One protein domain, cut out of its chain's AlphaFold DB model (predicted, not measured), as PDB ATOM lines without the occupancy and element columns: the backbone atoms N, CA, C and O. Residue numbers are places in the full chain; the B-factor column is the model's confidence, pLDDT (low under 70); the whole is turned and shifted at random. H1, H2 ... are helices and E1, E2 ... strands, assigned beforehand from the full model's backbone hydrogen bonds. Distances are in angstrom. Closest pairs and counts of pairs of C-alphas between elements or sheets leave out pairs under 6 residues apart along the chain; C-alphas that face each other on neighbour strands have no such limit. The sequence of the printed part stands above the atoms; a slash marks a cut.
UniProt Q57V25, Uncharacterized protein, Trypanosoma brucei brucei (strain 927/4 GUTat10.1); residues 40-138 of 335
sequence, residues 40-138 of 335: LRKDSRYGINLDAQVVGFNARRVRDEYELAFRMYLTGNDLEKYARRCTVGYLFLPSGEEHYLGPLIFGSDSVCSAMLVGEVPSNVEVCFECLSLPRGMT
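What this domain is: This is residues 40 to 138 of the 335 residues of an uncharacterized protein of Trypanosoma brucei brucei (strain 927/4 GUTat10.1) (UniProt Q57V25). The model is a small, elongated sandwich of two strongly twisted sheets, four-stranded E1 E7 E4 E5 and three-stranded E2 E3 E6, partly face to face with their strands crossed at 34 degrees. Strands E5 and E6 come close along one side; the little helix H1 sits at the end of the sandwich near E2, and H2 at the other end. The printed part has 99 residues, with named elements in the order E1, H1, E2, E3, H2, E4, E5, E6, E7; both sheets are antiparallel and the class is mostly strand. It is only just compact, close to loose, with a radius of gyration of the C-alphas of 14.7 A and spans of 44 by 27 by 22 A.

How they stand to each other: E1, residues 46 to 49, is an edge strand antiparallel to E7, residues 123 to 130, with N 46 and O 126 2.8 A apart. H1, residues 52 to 57, only grazes the sheet E2 E3 E6, where E2 is residues 60 to 62, E3 residues 65 to 75 and E6 residues 111 to 117; the C-alphas of Gly 56 and Tyr 66 are its closest to E3, 7.2 A apart. E2 and E3 form a hairpin, with N 62 and O 65 2.9 A apart. E3 is the inner strand, antiparallel to E6, with N 70 and O 113 2.8 A apart. H2, residues 83 to 86, only grazes the sheet of E1, E7, E4, residues 87 to 92, and E5, residues 98 to 103; its closest C-alphas to E7 are those of Cys 86 and Cys 130, 5.3 A apart. E4 and E5 form a hairpin, with N 91 and O 99 2.9 A apart. E7 is antiparallel to E4, with N 90 and O 127 2.9 A apart. Between the two sheets, the closest C-alphas of E5 and E6 are those of Leu 101 and Ser 113, 5.7 A apart, while E1 and E3 are apart. In H1 each O i to N i+4 pair is within hydrogen-bond range; H2 is too short for such a pair.

Where its parts are: E1 begins at C-alpha 46, (38.290, -94.123, 61.512), and measures 10.0 A; H1 measures 8.2 A and E2 6.4 A. E3, the longest strand, runs 31.6 A to C-alpha 75 at (40.921, -106.340, 74.096). H2 measures 5.1 A, E4 16.7 A, E5 15.2 A and E6 19.9 A. E7, 24.0 A, ends at C-alpha 130, (49.351, -91.537, 72.570).

The domain as a whole: The C-alphas farthest apart, those of Asp 64 and Arg 135, are 43.6 A apart. The printed part has no cut. The links E3 to H2 and E5 to E6 are short, with 7 residues each; the others are tight. Mean pLDDT of the printed part is 86.4, and residues 77, 78, 80 and 82 are under 70.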
ATOM      1  N   LEU A  40      49.405 -94.076  66.142       81.15
ATOM      2  CA  LEU A  40      48.376 -93.452  66.976       81.15
ATOM      3  C   LEU A  40      48.564 -91.933  66.981       81.15
ATOM      4  O   LEU A  40      49.396 -91.392  67.713       81.15
ATOM      5  N   ARG A  41      47.805 -91.254  66.125       80.79
ATOM      6  CA  ARG A  41      47.823 -89.805  65.936       80.79
ATOM      7  C   ARG A  41      46.393 -89.305  65.837       80.79
ATOM      8  O   ARG A  41      45.539 -89.987  65.272       80.79
ATOM      9  N   LYS A  42      46.154 -88.086  66.317       78.29
ATOM     10  CA  LYS A  42      44.822 -87.468  66.316       78.29
ATOM     11  C   LYS A  42      44.210 -87.327  64.911       78.29
ATOM     12  O   LYS A  42      42.992 -87.392  64.766       78.29
ATOM     13  N   ASP A  43      45.054 -87.221  63.883       81.63
ATOM     14  CA  ASP A  43      44.641 -87.112  62.476       81.63
ATOM     15  C   ASP A  43      44.267 -88.464  61.836       81.63
ATOM     16  O   ASP A  43      43.643 -88.500  60.776       81.63
ATOM     17  N   SER A  44      44.607 -89.587  62.477       85.92
ATOM     18  CA  SER A  44      44.270 -90.941  62.018       85.92
ATOM     19  C   SER A  44      42.852 -91.310  62.463       85.92
ATOM     20  O   SER A  44      42.658 -92.000  63.467       85.92
ATOM     21  N   ARG A  45      41.852 -90.805  61.739       89.43
ATOM     22  CA  ARG A  45      40.430 -91.004  62.049       89.43
ATOM     23  C   ARG A  45      39.839 -92.207  61.319       89.43
ATOM     24  O   ARG A  45      40.122 -92.441  60.146       89.43
ATOM     25  N   TYR A  46      38.982 -92.943  62.016       88.35
ATOM     26  CA  TYR A  46      38.290 -94.123  61.512       88.35
ATOM     27  C   TYR A  46      36.788 -93.877  61.513       88.35
ATOM     28  O   TYR A  46      36.195 -93.659  62.570       88.35
ATOM     29  N   GLY A  47      36.178 -93.933  60.330       90.94
ATOM     30  CA  GLY A  47      34.730 -93.843  60.184       90.94
ATOM     31  C   GLY A  47      34.032 -95.075  60.758       90.94
ATOM     32  O   GLY A  47      34.426 -96.213  60.493       90.94
ATOM     33  N   ILE A  48      32.983 -94.836  61.532       91.23
ATOM     34  CA  ILE A  48      32.155 -95.845  62.176       91.23
ATOM     35  C   ILE A  48      30.699 -95.559  61.826       91.23
ATOM     36  O   ILE A  48      30.196 -94.469  62.086       91.23
ATOM     37  N   ASN A  49      30.015 -96.562  61.277       93.02
ATOM     38  CA  ASN A  49      28.574 -96.499  61.070       93.02
ATOM     39  C   ASN A  49      27.859 -96.955  62.343       93.02
ATOM     40  O   ASN A  49      28.144 -98.032  62.871       93.02
ATOM     41  N   LEU A  50      26.934 -96.130  62.817       92.44
ATOM     42  CA  LEU A  50      26.062 -96.412  63.945       92.44
ATOM     43  C   LEU A  50      24.680 -96.799  63.428       92.44
ATOM     44  O   LEU A  50      24.144 -96.169  62.513       92.44
ATOM     45  N   ASP A  51      24.067 -97.797  64.057       93.34
ATOM     46  CA  ASP A  51      22.631 -98.002  63.916       93.34
ATOM     47  C   ASP A  51      21.906 -96.937  64.750       93.34
ATOM     48  O   ASP A  51      21.676 -97.103  65.950       93.34
ATOM     49  N   ALA A  52      21.584 -95.808  64.113       92.50
ATOM     50  CA  ALA A  52      20.952 -94.671  64.777       92.50
ATOM     51  C   ALA A  52      19.603 -95.034  65.427       92.50
ATOM     52  O   ALA A  52      19.224 -94.418  66.424       92.50
ATOM     53  N   GLN A  53      18.894 -96.051  64.915       92.96
ATOM     54  CA  GLN A  53      17.643 -96.510  65.516       92.96
ATOM     55  C   GLN A  53      17.906 -97.246  66.830       92.96
ATOM     56  O   GLN A  53      17.270 -96.928  67.832       92.96
ATOM     57  N   VAL A  54      18.858 -98.185  66.851       93.26
ATOM     58  CA  VAL A  54      19.221 -98.932  68.070       93.26
ATOM     59  C   VAL A  54      19.841 -98.007  69.114       93.26
ATOM     60  O   VAL A  54      19.403 -97.998  70.266       93.26
ATOM     61  N   VAL A  55      20.816 -97.189  68.708       94.00
ATOM     62  CA  VAL A  55      21.481 -96.227  69.600       94.00
ATOM     63  C   VAL A  55      20.459 -95.248  70.173       94.00
ATOM     64  O   VAL A  55      20.424 -95.036  71.383       94.00
ATOM     65  N   GLY A  56      19.581 -94.693  69.331       92.64
ATOM     66  CA  GLY A  56      18.543 -93.758  69.762       92.64
ATOM     67  C   GLY A  56      17.463 -94.384  70.635       92.64
ATOM     68  O   GLY A  56      16.982 -93.726  71.555       92.64
ATOM     69  N   PHE A  57      17.115 -95.653  70.408       92.77
ATOM     70  CA  PHE A  57      16.177 -96.393  71.256       92.77
ATOM     71  C   PHE A  57      16.721 -96.585  72.679       92.77
ATOM     72  O   PHE A  57      15.976 -96.445  73.648       92.77
ATOM     73  N   ASN A  58      18.026 -96.840  72.809       91.76
ATOM     74  CA  ASN A  58      18.709 -97.023  74.094       91.76
ATOM     75  C   ASN A  58      19.233 -95.708  74.705       91.76
ATOM     76  O   ASN A  58      19.812 -95.704  75.796       91.76
ATOM     77  N   ALA A  59      19.063 -94.577  74.020       90.48
ATOM     78  CA  ALA A  59      19.521 -93.282  74.499       90.48
ATOM     79  C   ALA A  59      18.603 -92.702  75.575       90.48
ATOM     80  O   ALA A  59      17.382 -92.614  75.419       90.48
ATOM     81  N   ARG A  60      19.204 -92.224  76.673       86.81
ATOM     82  CA  ARG A  60      18.465 -91.410  77.644       86.81
ATOM     83  C   ARG A  60      18.099 -90.086  76.971       86.81
ATOM     84  O   ARG A  60      18.929 -89.465  76.314       86.81
ATOM     85  N   ARG A  61      16.862 -89.628  77.161       82.05
ATOM     86  CA  ARG A  61      16.428 -88.297  76.717       82.05
ATOM     87  C   ARG A  61      16.723 -87.264  77.797       82.05
ATOM     88  O   ARG A  61      16.350 -87.436  78.963       82.05
ATOM     89  N   VAL A  62      17.375 -86.174  77.410       70.38
ATOM     90  CA  VAL A  62      17.697 -85.052  78.291       70.38
ATOM     91  C   VAL A  62      17.171 -83.771  77.659       70.38
ATOM     92  O   VAL A  62      17.794 -83.213  76.769       70.38
ATOM     93  N   ARG A  63      16.011 -83.294  78.135       75.40
ATOM     94  CA  ARG A  63      15.254 -82.213  77.475       75.40
ATOM     95  C   ARG A  63      14.969 -82.599  76.014       75.40
ATOM     96  O   ARG A  63      14.340 -83.631  75.784       75.40
ATOM     97  N   ASP A  64      15.463 -81.811  75.067       81.96
ATOM     98  CA  ASP A  64      15.269 -82.017  73.635       81.96
ATOM     99  C   ASP A  64      16.406 -82.830  72.989       81.96
ATOM    100  O   ASP A  64      16.314 -83.174  71.813       81.96
ATOM    101  N   GLU A  65      17.414 -83.238  73.767       85.83
ATOM    102  CA  GLU A  65      18.618 -83.929  73.299       85.83
ATOM    103  C   GLU A  65      18.627 -85.425  73.667       85.83
ATOM    104  O   GLU A  65      17.947 -85.885  74.597       85.83
ATOM    105  N   TYR A  66      19.418 -86.193  72.922       89.05
ATOM    106  CA  TYR A  66      19.778 -87.576  73.209       89.05
ATOM    107  C   TYR A  66      21.115 -87.633  73.937       89.05
ATOM    108  O   TYR A  66      22.057 -86.929  73.587       89.05
ATOM    109  N   GLU A  67      21.220 -88.518  74.917       89.76
ATOM    110  CA  GLU A  67      22.485 -88.845  75.549       89.76
ATOM    111  C   GLU A  67      23.130 -90.055  74.880       89.76
ATOM    112  O   GLU A  67      22.626 -91.182  74.983       89.76
ATOM    113  N   LEU A  68      24.285 -89.816  74.266       91.45
ATOM    114  CA  LEU A  68      25.173 -90.872  73.819       91.45
ATOM    115  C   LEU A  68      26.075 -91.279  74.981       91.45
ATOM    116  O   LEU A  68      26.898 -90.487  75.437       91.45
ATOM    117  N   ALA A  69      25.891 -92.499  75.474       92.07
ATOM    118  CA  ALA A  69      26.693 -93.080  76.538       92.07
ATOM    119  C   ALA A  69      27.708 -94.045  75.927       92.07
ATOM    120  O   ALA A  69      27.340 -94.995  75.232       92.07
ATOM    121  N   PHE A  70      28.982 -93.802  76.211       92.40
ATOM    122  CA  PHE A  70      30.093 -94.564  75.672       92.40
ATOM    123  C   PHE A  70      30.710 -95.435  76.749       92.40
ATOM    124  O   PHE A  70      30.994 -94.969  77.855       92.40
ATOM    125  N   ARG A  71      31.005 -96.678  76.385       92.77
ATOM    126  CA  ARG A  71      31.860 -97.566  77.161       92.77
ATOM    127  C   ARG A  71      32.986 -98.069  76.272       92.77
ATOM    128  O   ARG A  71      32.740 -98.673  75.236       92.77
ATOM    129  N   MET A  72      34.223 -97.833  76.688       91.80
ATOM    130  CA  MET A  72      35.413 -98.182  75.922       91.80
ATOM    131  C   MET A  72      36.317 -99.115  76.720       91.80
ATOM    132  O   MET A  72      36.647 -98.838  77.875       91.80
ATOM    133  N   TYR A  73      36.751-100.216  76.110       89.56
ATOM    134  CA  TYR A  73      37.738-101.109  76.711       89.56
ATOM    135  C   TYR A  73      38.651-101.753  75.670       89.56
ATOM    136  O   TYR A  73      38.294-101.938  74.506       89.56
ATOM    137  N   LEU A  74      39.862-102.095  76.102       86.20
ATOM    138  CA  LEU A  74      40.880-102.700  75.254       86.20
ATOM    139  C   LEU A  74      40.847-104.226  75.366       86.20
ATOM    140  O   LEU A  74      41.022-104.784  76.450       86.20
ATOM    141  N   THR A  75      40.697-104.898  74.229       82.65
ATOM    142  CA  THR A  75      40.921-106.340  74.096       82.65
ATOM    143  C   THR A  75      42.383-106.593  73.714       82.65
ATOM    144  O   THR A  75      42.902-106.015  72.758       82.65
ATOM    145  N   GLY A  76      43.069-107.442  74.485       74.59
ATOM    146  CA  GLY A  76      44.477-107.789  74.251       74.59
ATOM    147  C   GLY A  76      45.477-106.937  75.039       74.59
ATOM    148  O   GLY A  76      45.168-105.854  75.530       74.59
ATOM    149  N   ASN A  77      46.693-107.461  75.205       67.68
ATOM    150  CA  ASN A  77      47.746-106.892  76.057       67.68
ATOM    151  C   ASN A  77      48.939-106.328  75.265       67.68
ATOM    152  O   ASN A  77      49.947-105.949  75.863       67.68
ATOM    153  N   ASP A  78      48.825-106.222  73.943       64.06
ATOM    154  CA  ASP A  78      49.961-105.935  73.066       64.06
ATOM    155  C   ASP A  78      50.387-104.458  73.028       64.06
ATOM    156  O   ASP A  78      51.333-104.126  72.317       64.06
ATOM    157  N   LEU A  79      49.738-103.547  73.764       70.38
ATOM    158  CA  LEU A  79      50.258-102.184  73.927       70.38
ATOM    159  C   LEU A  79      51.522-102.194  74.793       70.38
ATOM    160  O   LEU A  79      51.560-102.823  75.857       70.38
ATOM    161  N   GLU A  80      52.537-101.442  74.370       69.08
ATOM    162  CA  GLU A  80      53.735-101.207  75.172       69.08
ATOM    163  C   GLU A  80      53.375-100.611  76.538       69.08
ATOM    164  O   GLU A  80      52.413 -99.852  76.679       69.08
ATOM    165  N   LYS A  81      54.168-100.932  77.566       70.91
ATOM    166  CA  LYS A  81      53.860-100.586  78.963       70.91
ATOM    167  C   LYS A  81      53.576 -99.091  79.175       70.91
ATOM    168  O   LYS A  81      52.721 -98.768  79.994       70.91
ATOM    169  N   TYR A  82      54.282 -98.209  78.462       67.17
ATOM    170  CA  TYR A  82      54.055 -96.761  78.521       67.17
ATOM    171  C   TYR A  82      52.747 -96.360  77.819       67.17
ATOM    172  O   TYR A  82      51.902 -95.709  78.428       67.17
ATOM    173  N   ALA A  83      52.525 -96.836  76.589       76.75
ATOM    174  CA  ALA A  83      51.337 -96.515  75.796       76.75
ATOM    175  C   ALA A  83      50.016 -96.891  76.500       76.75
ATOM    176  O   ALA A  83      49.028 -96.178  76.356       76.75
ATOM    177  N   ARG A  84      50.005 -97.943  77.333       74.87
ATOM    178  CA  ARG A  84      48.827 -98.392  78.114       74.87
ATOM    179  C   ARG A  84      48.223 -97.352  79.063       74.87
ATOM    180  O   ARG A  84      47.141 -97.580  79.587       74.87
ATOM    181  N   ARG A  85      48.943 -96.282  79.396       80.17
ATOM    182  CA  ARG A  85      48.465 -95.237  80.322       80.17
ATOM    183  C   ARG A  85      48.325 -93.875  79.664       80.17
ATOM    184  O   ARG A  85      47.782 -92.969  80.283       80.17
ATOM    185  N   CYS A  86      48.818 -93.744  78.440       86.61
ATOM    186  CA  CYS A  86      48.884 -92.481  77.718       86.61
ATOM    187  C   CYS A  86      48.045 -92.497  76.441       86.61
ATOM    188  O   CYS A  86      47.812 -91.440  75.869       86.61
ATOM    189  N   THR A  87      47.600 -93.672  75.983       88.69
ATOM    190  CA  THR A  87      46.720 -93.762  74.817       88.69
ATOM    191  C   THR A  87      45.306 -93.378  75.216       88.69
ATOM    192  O   THR A  87      44.752 -93.972  76.140       88.69
ATOM    193  N   VAL A  88      44.726 -92.419  74.507       91.56
ATOM    194  CA  VAL A  88      43.364 -91.927  74.712       91.56
ATOM    195  C   VAL A  88      42.544 -92.066  73.438       91.56
ATOM    196  O   VAL A  88      43.106 -92.116  72.344       91.56
ATOM    197  N   GLY A  89      41.226 -92.157  73.590       92.48
ATOM    198  CA  GLY A  89      40.274 -92.143  72.486       92.48
ATOM    199  C   GLY A  89      39.555 -90.804  72.372       92.48
ATOM    200  O   GLY A  89      39.198 -90.195  73.384       92.48
ATOM    201  N   TYR A  90      39.281 -90.400  71.137       93.55
ATOM    202  CA  TYR A  90      38.396 -89.285  70.812       93.55
ATOM    203  C   TYR A  90      37.328 -89.740  69.829       93.55
ATOM    204  O   TYR A  90      37.586 -90.589  68.974       93.55
ATOM    205  N   LEU A  91      36.147 -89.145  69.940       93.48
ATOM    206  CA  LEU A  91      35.051 -89.298  68.997       93.48
ATOM    207  C   LEU A  91      34.737 -87.942  68.369       93.48
ATOM    208  O   LEU A  91      34.683 -86.935  69.065       93.48
ATOM    209  N   PHE A  92      34.520 -87.925  67.062       93.21
ATOM    210  CA  PHE A  92      34.146 -86.741  66.306       93.21
ATOM    211  C   PHE A  92      32.755 -86.939  65.732       93.21
ATOM    212  O   PHE A  92      32.470 -87.936  65.056       93.21
ATOM    213  N   LEU A  93      31.890 -85.973  66.014       91.82
ATOM    214  CA  LEU A  93      30.553 -85.925  65.457       91.82
ATOM    215  C   LEU A  93      30.562 -85.320  64.048       91.82
ATOM    216  O   LEU A  93      31.420 -84.494  63.731       91.82
ATOM    217  N   PRO A  94      29.544 -85.628  63.224       92.09
ATOM    218  CA  PRO A  94      29.323 -84.940  61.952       92.09
ATOM    219  C   PRO A  94      29.157 -83.418  62.085       92.09
ATOM    220  O   PRO A  94      29.405 -82.698  61.123       92.09
ATOM    221  N   SER A  95      28.760 -82.922  63.266       87.17
ATOM    222  CA  SER A  95      28.690 -81.487  63.584       87.17
ATOM    223  C   SER A  95      30.067 -80.810  63.641       87.17
ATOM    224  O   SER A  95      30.145 -79.584  63.609       87.17
ATOM    225  N   GLY A  96      31.151 -81.590  63.719       88.18
ATOM    226  CA  GLY A  96      32.515 -81.118  63.952       88.18
ATOM    227  C   GLY A  96      32.911 -81.074  65.430       88.18
ATOM    228  O   GLY A  96      34.066 -80.783  65.734       88.18
ATOM    229  N   GLU A  97      31.988 -81.376  66.345       86.51
ATOM    230  CA  GLU A  97      32.276 -81.456  67.777       86.51
ATOM    231  C   GLU A  97      33.155 -82.670  68.101       86.51
ATOM    232  O   GLU A  97      32.983 -83.759  67.549       86.51
ATOM    233  N   GLU A  98      34.092 -82.470  69.025       87.49
ATOM    234  CA  GLU A  98      35.011 -83.490  69.524       87.49
ATOM    235  C   GLU A  98      34.608 -83.897  70.943       87.49
ATOM    236  O   GLU A  98      34.321 -83.051  71.789       87.49
ATOM    237  N   HIS A  99      34.635 -85.199  71.218       90.25
ATOM    238  CA  HIS A  99      34.352 -85.772  72.524       90.25
ATOM    239  C   HIS A  99      35.508 -86.645  73.002       90.25
ATOM    240  O   HIS A  99      35.969 -87.547  72.299       90.25
ATOM    241  N   TYR A 100      35.960 -86.403  74.230       91.14
ATOM    242  CA  TYR A 100      37.010 -87.187  74.869       91.14
ATOM    243  C   TYR A 100      36.434 -88.479  75.465       91.14
ATOM    244  O   TYR A 100      35.703 -88.454  76.458       91.14
ATOM    245  N   LEU A 101      36.790 -89.630  74.884       91.95
ATOM    246  CA  LEU A 101      36.315 -90.939  75.350       91.95
ATOM    247  C   LEU A 101      37.046 -91.411  76.609       91.95
ATOM    248  O   LEU A 101      36.483 -92.172  77.398       91.95
ATOM    249  N   GLY A 102      38.290 -90.969  76.798       91.46
ATOM    250  CA  GLY A 102      39.129 -91.353  77.928       91.46
ATOM    251  C   GLY A 102      40.304 -92.265  77.569       91.46
ATOM    252  O   GLY A 102      40.574 -92.516  76.393       91.46
ATOM    253  N   PRO A 103      41.045 -92.744  78.581       90.94
ATOM    254  CA  PRO A 103      42.249 -93.540  78.383       90.94
ATOM    255  C   PRO A 103      41.951 -95.011  78.072       90.94
ATOM    256  O   PRO A 103      41.019 -95.607  78.600       90.94
ATOM    257  N   LEU A 104      42.807 -95.646  77.275       86.58
ATOM    258  CA  LEU A 104      42.795 -97.091  77.060       86.58
ATOM    259  C   LEU A 104      43.617 -97.795  78.136       86.58
ATOM    260  O   LEU A 104      44.812 -98.036  77.965       86.58
ATOM    261  N   ILE A 105      42.967 -98.144  79.243       80.11
ATOM    262  CA  ILE A 105      43.617 -98.815  80.369       80.11
ATOM    263  C   ILE A 105      43.467-100.337  80.211       80.11
ATOM    264  O   ILE A 105      42.369-100.886  80.166       80.11
ATOM    265  N   PHE A 106      44.594-101.045  80.104       73.21
ATOM    266  CA  PHE A 106      44.595-102.508  80.005       73.21
ATOM    267  C   PHE A 106      44.258-103.170  81.346       73.21
ATOM    268  O   PHE A 106      44.880-102.857  82.363       73.21
ATOM    269  N   GLY A 107      43.370-104.167  81.312       70.61
ATOM    270  CA  GLY A 107      43.040-105.001  82.471       70.61
ATOM    271  C   GLY A 107      42.260-104.274  83.569       70.61
ATOM    272  O   GLY A 107      42.111-104.825  84.655       70.61
ATOM    273  N   SER A 108      41.794-103.054  83.305       72.07
ATOM    274  CA  SER A 108      40.840-102.354  84.157       72.07
ATOM    275  C   SER A 108      39.419-102.565  83.660       72.07
ATOM    276  O   SER A 108      39.186-103.078  82.562       72.07
ATOM    277  N   ASP A 109      38.474-102.073  84.455       78.79
ATOM    278  CA  ASP A 109      37.118-101.839  83.991       78.79
ATOM    279  C   ASP A 109      37.102-100.883  82.795       78.79
ATOM    280  O   ASP A 109      38.043-100.121  82.535       78.79
ATOM    281  N   SER A 110      36.003-100.946  82.057       87.73
ATOM    282  CA  SER A 110      35.757-100.087  80.915       87.73
ATOM    283  C   SER A 110      35.691 -98.614  81.302       87.73
ATOM    284  O   SER A 110      35.047 -98.250  82.290       87.73
ATOM    285  N   VAL A 111      36.257 -97.756  80.462       89.84
ATOM    286  CA  VAL A 111      36.146 -96.309  80.614       89.84
ATOM    287  C   VAL A 111      34.796 -95.846  80.092       89.84
ATOM    288  O   VAL A 111      34.415 -96.176  78.970       89.84
ATOM    289  N   CYS A 112      34.070 -95.097  80.919       91.08
ATOM    290  CA  CYS A 112      32.752 -94.577  80.580       91.08
ATOM    291  C   CYS A 112      32.812 -93.061  80.373       91.08
ATOM    292  O   CYS A 112      33.414 -92.346  81.175       91.08
ATOM    293  N   SER A 113      32.168 -92.578  79.316       90.77
ATOM    294  CA  SER A 113      31.961 -91.152  79.038       90.77
ATOM    295  C   SER A 113      30.565 -90.952  78.446       90.77
ATOM    296  O   SER A 113      29.914 -91.924  78.064       90.77
ATOM    297  N   ALA A 114      30.076 -89.718  78.371       89.40
ATOM    298  CA  ALA A 114      28.837 -89.429  77.658       89.40
ATOM    299  C   ALA A 114      28.855 -88.026  77.055       89.40
ATOM    300  O   ALA A 114      29.572 -87.153  77.541       89.40
ATOM    301  N   MET A 115      28.032 -87.820  76.029       87.68
ATOM    302  CA  MET A 115      27.782 -86.510  75.431       87.68
ATOM    303  C   MET A 115      26.306 -86.355  75.057       87.68
ATOM    304  O   MET A 115      25.610 -87.348  74.833       87.68
ATOM    305  N   LEU A 116      25.827 -85.114  74.995       87.70
ATOM    306  CA  LEU A 116      24.480 -84.797  74.522       87.70
ATOM    307  C   LEU A 116      24.526 -84.405  73.045       87.70
ATOM    308  O   LEU A 116      25.458 -83.729  72.621       87.70
ATOM    309  N   VAL A 117      23.527 -84.842  72.280       87.86
ATOM    310  CA  VAL A 117      23.374 -84.527  70.854       87.86
ATOM    311  C   VAL A 117      21.918 -84.211  70.527       87.86
ATOM    312  O   VAL A 117      21.003 -84.831  71.069       87.86
ATOM    313  N   GLY A 118      21.680 -83.273  69.609       88.74
ATOM    314  CA  GLY A 118      20.319 -82.961  69.151       88.74
ATOM    315  C   GLY A 118      19.661 -84.132  68.410       88.74
ATOM    316  O   GLY A 118      18.497 -84.453  68.644       88.74
ATOM    317  N   GLU A 119      20.433 -84.819  67.571       92.45
ATOM    318  CA  GLU A 119      20.018 -85.994  66.807       92.45
ATOM    319  C   GLU A 119      21.092 -87.079  66.907       92.45
ATOM    320  O   GLU A 119      22.285 -86.779  66.963       92.45
ATOM    321  N   VAL A 120      20.672 -88.346  66.953       94.34
ATOM    322  CA  VAL A 120      21.604 -89.476  66.997       94.34
ATOM    323  C   VAL A 120      22.261 -89.633  65.625       94.34
ATOM    324  O   VAL A 120      21.558 -89.912  64.651       94.34
ATOM    325  N   PRO A 121      23.590 -89.485  65.517       94.56
ATOM    326  CA  PRO A 121      24.267 -89.577  64.234       94.56
ATOM    327  C   PRO A 121      24.276 -91.023  63.721       94.56
ATOM    328  O   PRO A 121      24.496 -91.965  64.478       94.56
ATOM    329  N   SER A 122      24.107 -91.204  62.409       94.98
ATOM    330  CA  SER A 122      24.292 -92.500  61.734       94.98
ATOM    331  C   SER A 122      25.761 -92.858  61.503       94.98
ATOM    332  O   SER A 122      26.084 -93.999  61.185       94.98
ATOM    333  N   ASN A 123      26.661 -91.886  61.622       94.63
ATOM    334  CA  ASN A 123      28.089 -92.064  61.415       94.63
ATOM    335  C   ASN A 123      28.881 -91.139  62.340       94.63
ATOM    336  O   ASN A 123      28.511 -89.987  62.543       94.63
ATOM    337  N   VAL A 124      29.989 -91.643  62.865       94.49
ATOM    338  CA  VAL A 124      30.945 -90.892  63.687       94.49
ATOM    339  C   VAL A 124      32.357 -91.262  63.262       94.49
ATOM    340  O   VAL A 124      32.565 -92.296  62.628       94.49
ATOM    341  N   GLU A 125      33.335 -90.442  63.617       94.45
ATOM    342  CA  GLU A 125      34.740 -90.814  63.469       94.45
ATOM    343  C   GLU A 125      35.361 -91.041  64.843       94.45
ATOM    344  O   GLU A 125      35.061 -90.322  65.790       94.45
ATOM    345  N   VAL A 126      36.244 -92.025  64.965       93.40
ATOM    346  CA  VAL A 126      37.025 -92.251  66.186       93.40
ATOM    347  C   VAL A 126      38.502 -92.157  65.857       93.40
ATOM    348  O   VAL A 126      38.935 -92.625  64.806       93.40
ATOM    349  N   CYS A 127      39.290 -91.578  66.756       91.84
ATOM    350  CA  CYS A 127      40.744 -91.643  66.678       91.84
ATOM    351  C   CYS A 127      41.353 -92.001  68.030       91.84
ATOM    352  O   CYS A 127      40.708 -91.902  69.078       91.84
ATOM    353  N   PHE A 128      42.612 -92.424  67.985       90.90
ATOM    354  CA  PHE A 128      43.388 -92.750  69.169       90.90
ATOM    355  C   PHE A 128      44.740 -92.058  69.108       90.90
ATOM    356  O   PHE A 128      45.421 -92.078  68.083       90.90
ATOM    357  N   GLU A 129      45.142 -91.485  70.231       90.23
ATOM    358  CA  GLU A 129      46.365 -90.701  70.346       90.23
ATOM    359  C   GLU A 129      47.150 -91.156  71.571       90.23
ATOM    360  O   GLU A 129      46.578 -91.344  72.641       90.23
ATOM    361  N   CYS A 130      48.466 -91.321  71.430       87.61
ATOM    362  CA  CYS A 130      49.351 -91.537  72.570       87.61
ATOM    363  C   CYS A 130      49.884 -90.188  73.068       87.61
ATOM    364  O   CYS A 130      50.738 -89.577  72.426       87.61
ATOM    365  N   LEU A 131      49.394 -89.734  74.220       87.04
ATOM    366  CA  LEU A 131      49.801 -88.466  74.814       87.04
ATOM    367  C   LEU A 131      51.249 -88.521  75.320       87.04
ATOM    368  O   LEU A 131      51.686 -89.497  75.935       87.04
ATOM    369  N   SER A 132      51.983 -87.426  75.132       84.86
ATOM    370  CA  SER A 132      53.310 -87.251  75.729       84.86
ATOM    371  C   SER A 132      53.167 -86.815  77.189       84.86
ATOM    372  O   SER A 132      53.116 -85.625  77.496       84.86
ATOM    373  N   LEU A 133      53.050 -87.786  78.099       84.87
ATOM    374  CA  LEU A 133      52.887 -87.534  79.534       84.87
ATOM    375  C   LEU A 133      54.197 -87.728  80.307       84.87
ATOM    376  O   LEU A 133      54.953 -88.663  80.004       84.87
ATOM    377  N   PRO A 134      54.445 -86.933  81.366       79.94
ATOM    378  CA  PRO A 134      55.537 -87.187  82.295       79.94
ATOM    379  C   PRO A 134      55.504 -88.616  82.847       79.94
ATOM    380  O   PRO A 134      54.446 -89.214  83.073       79.94
ATOM    381  N   ARG A 135      56.688 -89.185  83.093       79.39
ATOM    382  CA  ARG A 135      56.813 -90.564  83.578       79.39
ATOM    383  C   ARG A 135      56.053 -90.743  84.896       79.39
ATOM    384  O   ARG A 135      56.314 -90.045  85.866       79.39
ATOM    385  N   GLY A 136      55.172 -91.741  84.935       78.79
ATOM    386  CA  GLY A 136      54.369 -92.071  86.116       78.79
ATOM    387  C   GLY A 136      52.964 -91.469  86.107       78.79
ATOM    388  O   GLY A 136      52.121 -91.943  86.866       78.79
ATOM    389  N   MET A 137      52.682 -90.510  85.222       84.30
ATOM    390  CA  MET A 137      51.329 -89.994  85.021       84.30
ATOM    391  C   MET A 137      50.490 -90.938  84.151       84.30
ATOM    392  O   MET A 137      51.014 -91.781  83.420       84.30
ATOM    393  N   THR A 138      49.171 -90.815  84.279       85.99
ATOM    394  CA  THR A 138      48.174 -91.522  83.467       85.99
ATOM    395  C   THR A 138      47.248 -90.478  82.866       85.99
ATOM    396  O   THR A 138      46.966 -89.465  83.509       85.99
TER     397      THR A 138